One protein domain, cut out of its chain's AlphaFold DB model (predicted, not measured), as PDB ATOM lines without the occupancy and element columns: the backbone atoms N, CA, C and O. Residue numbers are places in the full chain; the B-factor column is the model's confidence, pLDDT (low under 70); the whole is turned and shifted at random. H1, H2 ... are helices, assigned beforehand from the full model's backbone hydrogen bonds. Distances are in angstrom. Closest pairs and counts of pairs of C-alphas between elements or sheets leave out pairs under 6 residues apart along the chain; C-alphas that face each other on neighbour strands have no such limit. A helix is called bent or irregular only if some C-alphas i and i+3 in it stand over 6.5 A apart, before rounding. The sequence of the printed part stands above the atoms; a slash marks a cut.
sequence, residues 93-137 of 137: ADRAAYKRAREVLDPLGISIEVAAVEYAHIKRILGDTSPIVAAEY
ATOM      1  N   ALA A  93     176.302 115.400 165.216       72.94
ATOM      2  CA  ALA A  93     175.842 116.494 166.066       72.94
ATOM      3  C   ALA A  93     174.862 117.446 165.351       72.94
ATOM      4  O   ALA A  93     173.795 117.742 165.894       72.94
ATOM      5  N   ASP A  94     175.170 117.856 164.120       78.38
ATOM      6  CA  ASP A  94     174.343 118.777 163.327       78.38
ATOM      7  C   ASP A  94     173.013 118.129 162.937       78.38
ATOM      8  O   ASP A  94     171.957 118.759 162.997       78.38
ATOM      9  N   ARG A  95     173.024 116.820 162.643       81.12
ATOM     10  CA  ARG A  95     171.794 116.055 162.390       81.12
ATOM     11  C   ARG A  95     170.876 116.032 163.614       81.12
ATOM     12  O   ARG A  95     169.658 116.130 163.471       81.12
ATOM     13  N   ALA A  96     171.439 115.873 164.812       84.56
ATOM     14  CA  ALA A  96     170.664 115.894 166.050       84.56
ATOM     15  C   ALA A  96     170.098 117.293 166.337       84.56
ATOM     16  O   ALA A  96     168.945 117.410 166.746       84.56
ATOM     17  N   ALA A  97     170.878 118.348 166.081       86.88
ATOM     18  CA  ALA A  97     170.423 119.729 166.211       86.88
ATOM     19  C   ALA A  97     169.276 120.049 165.240       86.88
ATOM     20  O   ALA A  97     168.251 120.574 165.669       86.88
ATOM     21  N   TYR A  98     169.400 119.647 163.973       88.81
ATOM     22  CA  TYR A  98     168.353 119.814 162.966       88.81
ATOM     23  C   TYR A  98     167.045 119.121 163.366       88.81
ATOM     24  O   TYR A  98     165.979 119.729 163.299       88.81
ATOM     25  N   LYS A  99     167.117 117.864 163.828       89.69
ATOM     26  CA  LYS A  99     165.929 117.122 164.283       89.69
ATOM     27  C   LYS A  99     165.205 117.844 165.414       89.69
ATOM     28  O   LYS A  99     164.007 118.069 165.303       89.69
ATOM     29  N   ARG A 100     165.942 118.276 166.441       92.00
ATOM     30  CA  ARG A 100     165.363 119.041 167.554       92.00
ATOM     31  C   ARG A 100     164.742 120.357 167.086       92.00
ATOM     32  O   ARG A 100     163.667 120.717 167.543       92.00
ATOM     33  N   ALA A 101     165.391 121.067 166.162       93.00
ATOM     34  CA  ALA A 101     164.842 122.304 165.612       93.00
ATOM     35  C   ALA A 101     163.512 122.064 164.875       93.00
ATOM     36  O   ALA A 101     162.575 122.837 165.051       93.00
ATOM     37  N   ARG A 102     163.392 120.974 164.101       92.19
ATOM     38  CA  ARG A 102     162.119 120.584 163.470       92.19
ATOM     39  C   ARG A 102     161.054 120.208 164.494       92.19
ATOM     40  O   ARG A 102     159.946 120.704 164.386       92.19
ATOM     41  N   GLU A 103     161.392 119.430 165.520       94.38
ATOM     42  CA  GLU A 103     160.444 119.056 166.584       94.38
ATOM     43  C   GLU A 103     159.800 120.277 167.263       94.38
ATOM     44  O   GLU A 103     158.617 120.243 167.591       94.38
ATOM     45  N   VAL A 104     160.556 121.367 167.438       94.56
ATOM     46  CA  VAL A 104     160.058 122.613 168.043       94.56
ATOM     47  C   VAL A 104     159.264 123.473 167.053       94.56
ATOM     48  O   VAL A 104     158.271 124.085 167.437       94.56
ATOM     49  N   LEU A 105     159.690 123.545 165.789       93.62
ATOM     50  CA  LEU A 105     159.103 124.455 164.796       93.62
ATOM     51  C   LEU A 105     157.927 123.850 164.014       93.62
ATOM     52  O   LEU A 105     157.059 124.596 163.561       93.62
ATOM     53  N   ASP A 106     157.867 122.522 163.872       90.62
ATOM     54  CA  ASP A 106     156.812 121.816 163.130       90.62
ATOM     55  C   ASP A 106     155.404 122.109 163.667       90.62
ATOM     56  O   ASP A 106     154.530 122.421 162.853       90.62
ATOM     57  N   PRO A 107     155.153 122.101 164.994       94.75
ATOM     58  CA  PRO A 107     153.839 122.445 165.541       94.75
ATOM     59  C   PRO A 107     153.406 123.886 165.243       94.75
ATOM     60  O   PRO A 107     152.213 124.175 165.220       94.75
ATOM     61  N   LEU A 108     154.368 124.786 165.019       92.62
ATOM     62  CA  LEU A 108     154.128 126.193 164.698       92.62
ATOM     63  C   LEU A 108     153.996 126.428 163.184       92.62
ATOM     64  O   LEU A 108     153.630 127.522 162.765       92.62
ATOM     65  N   GLY A 109     154.308 125.424 162.353       89.94
ATOM     66  CA  GLY A 109     154.321 125.547 160.894       89.94
ATOM     67  C   GLY A 109     155.452 126.430 160.354       89.94
ATOM     68  O   GLY A 109     155.390 126.867 159.206       89.94
ATOM     69  N   ILE A 110     156.483 126.703 161.158       89.44
ATOM     70  CA  ILE A 110     157.570 127.625 160.810       89.44
ATOM     71  C   ILE A 110     158.734 126.839 160.188       89.44
ATOM     72  O   ILE A 110     159.107 125.751 160.638       89.44
ATOM     73  N   SER A 111     159.335 127.366 159.118       90.12
ATOM     74  CA  SER A 111     160.545 126.770 158.543       90.12
ATOM     75  C   SER A 111     161.785 127.157 159.360       90.12
ATOM     76  O   SER A 111     161.845 128.232 159.952       90.12
ATOM     77  N   ILE A 112     162.807 126.293 159.377       89.31
ATOM     78  CA  ILE A 112     164.075 126.598 160.073       89.31
ATOM     79  C   ILE A 112     164.719 127.873 159.510       89.31
ATOM     80  O   ILE A 112     165.298 128.651 160.262       89.31
ATOM     81  N   GLU A 113     164.594 128.093 158.202       88.44
ATOM     82  CA  GLU A 113     165.095 129.294 157.536       88.44
ATOM     83  C   GLU A 113     164.416 130.560 158.067       88.44
ATOM     84  O   GLU A 113     165.106 131.493 158.478       88.44
ATOM     85  N   VAL A 114     163.080 130.566 158.133       91.44
ATOM     86  CA  VAL A 114     162.311 131.704 158.654       91.44
ATOM     87  C   VAL A 114     162.692 131.980 160.106       91.44
ATOM     88  O   VAL A 114     163.051 133.109 160.432       91.44
ATOM     89  N   ALA A 115     162.739 130.946 160.951       92.69
ATOM     90  CA  ALA A 115     163.127 131.091 162.354       92.69
ATOM     91  C   ALA A 115     164.551 131.660 162.525       92.69
ATOM     92  O   ALA A 115     164.793 132.479 163.410       92.69
ATOM     93  N   ALA A 116     165.503 131.257 161.677       93.38
ATOM     94  CA  ALA A 116     166.872 131.766 161.721       93.38
ATOM     95  C   ALA A 116     166.955 133.246 161.313       93.38
ATOM     96  O   ALA A 116     167.645 134.030 161.971       93.38
ATOM     97  N   VAL A 117     166.237 133.636 160.254       93.88
ATOM     98  CA  VAL A 117     166.164 135.028 159.786       93.88
ATOM     99  C   VAL A 117     165.523 135.919 160.848       93.88
ATOM    100  O   VAL A 117     166.074 136.972 161.181       93.88
ATOM    101  N   GLU A 118     164.404 135.484 161.423       92.25
ATOM    102  CA  GLU A 118     163.707 136.208 162.485       92.25
ATOM    103  C   GLU A 118     164.585 136.354 163.724       92.25
ATOM    104  O   GLU A 118     164.758 137.466 164.219       92.25
ATOM    105  N   TYR A 119     165.225 135.278 164.187       92.88
ATOM    106  CA  TYR A 119     166.109 135.345 165.349       92.88
ATOM    107  C   TYR A 119     167.277 136.319 165.137       92.88
ATOM    108  O   TYR A 119     167.579 137.130 166.015       92.88
ATOM    109  N   ALA A 120     167.916 136.292 163.962       93.81
ATOM    110  CA  ALA A 120     168.989 137.226 163.627       93.81
ATOM    111  C   ALA A 120     168.497 138.683 163.595       93.81
ATOM    112  O   ALA A 120     169.200 139.590 164.049       93.81
ATOM    113  N   HIS A 121     167.287 138.916 163.084       92.19
ATOM    114  CA  HIS A 121     166.665 140.235 163.076       92.19
ATOM    115  C   HIS A 121     166.339 140.724 164.493       92.19
ATOM    116  O   HIS A 121     166.717 141.836 164.859       92.19
ATOM    117  N   ILE A 122     165.737 139.870 165.323       92.81
ATOM    118  CA  ILE A 122     165.429 140.174 166.723       92.81
ATOM    119  C   ILE A 122     166.716 140.500 167.489       92.81
ATOM    120  O   ILE A 122     166.763 141.489 168.217       92.81
ATOM    121  N   LYS A 123     167.793 139.731 167.289       92.50
ATOM    122  CA  LYS A 123     169.086 140.007 167.928       92.50
ATOM    123  C   LYS A 123     169.730 141.314 167.481       92.50
ATOM    124  O   LYS A 123     170.392 141.956 168.289       92.50
ATOM    125  N   ARG A 124     169.503 141.756 166.243       92.06
ATOM    126  CA  ARG A 124     169.928 143.093 165.799       92.06
ATOM    127  C   ARG A 124     169.170 144.219 166.499       92.06
ATOM    128  O   ARG A 124     169.771 145.254 166.755       92.06
ATOM    129  N   ILE A 125     167.885 144.025 166.792       92.56
ATOM    130  CA  ILE A 125     167.046 145.036 167.452       92.56
ATOM    131  C   ILE A 125     167.328 145.086 168.957       92.56
ATOM    132  O   ILE A 125     167.518 146.160 169.517       92.56
ATOM    133  N   LEU A 126     167.354 143.923 169.611       88.88
ATOM    134  CA  LEU A 126     167.460 143.806 171.068       88.88
ATOM    135  C   LEU A 126     168.902 143.847 171.592       88.88
ATOM    136  O   LEU A 126     169.107 144.016 172.794       88.88
ATOM    137  N   GLY A 127     169.894 143.657 170.717       88.94
ATOM    138  CA  GLY A 127     171.300 143.554 171.099       88.94
ATOM    139  C   GLY A 127     171.540 142.410 172.090       88.94
ATOM    140  O   GLY A 127     171.245 141.237 171.816       88.94
ATOM    141  N   ASP A 128     172.070 142.758 173.262       85.81
ATOM    142  CA  ASP A 128     172.397 141.792 174.316       85.81
ATOM    143  C   ASP A 128     171.159 141.250 175.039       85.81
ATOM    144  O   ASP A 128     171.198 140.144 175.586       85.81
ATOM    145  N   THR A 129     170.028 141.957 174.977       85.25
ATOM    146  CA  THR A 129     168.783 141.502 175.597       85.25
ATOM    147  C   THR A 129     168.293 140.215 174.925       85.25
ATOM    148  O   THR A 129     168.361 140.028 173.704       85.25
ATOM    149  N   SER A 130     167.849 139.258 175.741       86.06
ATOM    150  CA  SER A 130     167.300 138.000 175.239       86.06
ATOM    151  C   SER A 130     165.917 138.236 174.620       86.06
ATOM    152  O   SER A 130     165.092 138.892 175.259       86.06
ATOM    153  N   PRO A 131     165.618 137.661 173.437       87.69
ATOM    154  CA  PRO A 131     164.277 137.685 172.846       87.69
ATOM    155  C   PRO A 131     163.171 137.226 173.796       87.69
ATOM    156  O   PRO A 131     162.073 137.762 173.758       87.69
ATOM    157  N   ILE A 132     163.478 136.262 174.668       89.06
ATOM    158  CA  ILE A 132     162.526 135.726 175.648       89.06
ATOM    159  C   ILE A 132     162.143 136.805 176.657       89.06
ATOM    160  O   ILE A 132     160.966 137.058 176.863       89.06
ATOM    161  N   VAL A 133     163.138 137.501 177.215       87.94
ATOM    162  CA  VAL A 133     162.898 138.576 178.187       87.94
ATOM    163  C   VAL A 133     162.080 139.696 177.548       87.94
ATOM    164  O   VAL A 133     161.183 140.223 178.182       87.94
ATOM    165  N   ALA A 134     162.341 140.035 176.284       83.50
ATOM    166  CA  ALA A 134     161.561 141.053 175.582       83.50
ATOM    167  C   ALA A 134     160.115 140.623 175.270       83.50
ATOM    168  O   ALA A 134     159.262 141.489 175.129       83.50
ATOM    169  N   ALA A 135     159.844 139.323 175.137       86.50
ATOM    170  CA  ALA A 135     158.504 138.795 174.879       86.50
ATOM    171  C   ALA A 135     157.667 138.600 176.158       86.50
ATOM    172  O   ALA A 135     156.449 138.464 176.074       86.50
ATOM    173  N   GLU A 136     158.313 138.544 177.324       87.44
ATOM    174  CA  GLU A 136     157.662 138.411 178.635       87.44
ATOM    175  C   GLU A 136     157.202 139.756 179.237       87.44
ATOM    176  O   GLU A 136     156.508 139.752 180.254       87.44
ATOM    177  N   TYR A 137     157.572 140.885 178.618       68.31
ATOM    178  CA  TYR A 137     157.141 142.247 178.972       68.31
ATOM    179  C   TYR A 137     156.069 142.766 178.012       68.31
ATOM    180  O   TYR A 137     155.162 143.481 178.500       68.31
TER     181      TYR A 137
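What this domain is: This is residues 93 to 137 of the 137 residues of an uncharacterized protein of Verrucomicrobia subdivision 3 bacterium (UniProt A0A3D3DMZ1). Two long helices, H1 and H2, make a lopsided T: H2 begins beside the later half of H1 and runs away from it at 85 degrees. Beyond the far end of H2 the backbone turns back into the small helix H3, well away from H1, and the whole is a loose frame with few contacts. The printed part has 45 residues with three named helices, in the order H1, H2, H3, and no named strand; its class is all helix. It is loose, with a radius of gyration of the C-alphas of 12.1 A, and spans 30 by 21 by 15 A.

Where its parts are: H1, the longest helix, takes residues 93 to 108 and measures 23.8 A from C-alpha 93 at (175.842, 116.494, 166.066) to C-alpha 108. It is irregular, but only just: C-alphas 104 and 107 are 6.7 A apart. H2, residues 112 to 126, is 20.7 A long and begins at C-alpha 112 at (164.075, 126.598, 160.073). H3, residues 131 to 135, is 6.2 A long and ends at C-alpha 135 at (158.504, 138.795, 174.879).

How they stand to each other: H1 and H2 only just touch, with 3 pairs of C-alphas within 8 A, between residues 101 to 105 of H1 and residue 112 of H2. Their closest C-alphas, those of Ala 101 and Ile 112, are 7.1 A apart. Their lines are about perpendicular, at 85 degrees. H2, with residues 122 to 126, and H3 touch only at the corner by their link, and only just, with 3 pairs within 8 A; the closest C-alphas, those of Ile 122 and Pro 131, are 6.7 A apart. H1 and H3 are apart. In H2 and H3 every O i to N i+4 pair is within hydrogen-bond range; in H1 10 of 12 are.

The domain as a whole: The two C-alphas farthest apart, those of Ala 93 and Tyr 137, are 34.3 A from each other. The printed part has no cut and ends at residue 137, the chain's last residue. The links H1 to H2 and H2 to H3, of 3 and 4 residues, are tight. The mean pLDDT of the printed part is 89.0, and residue 137 is under 70.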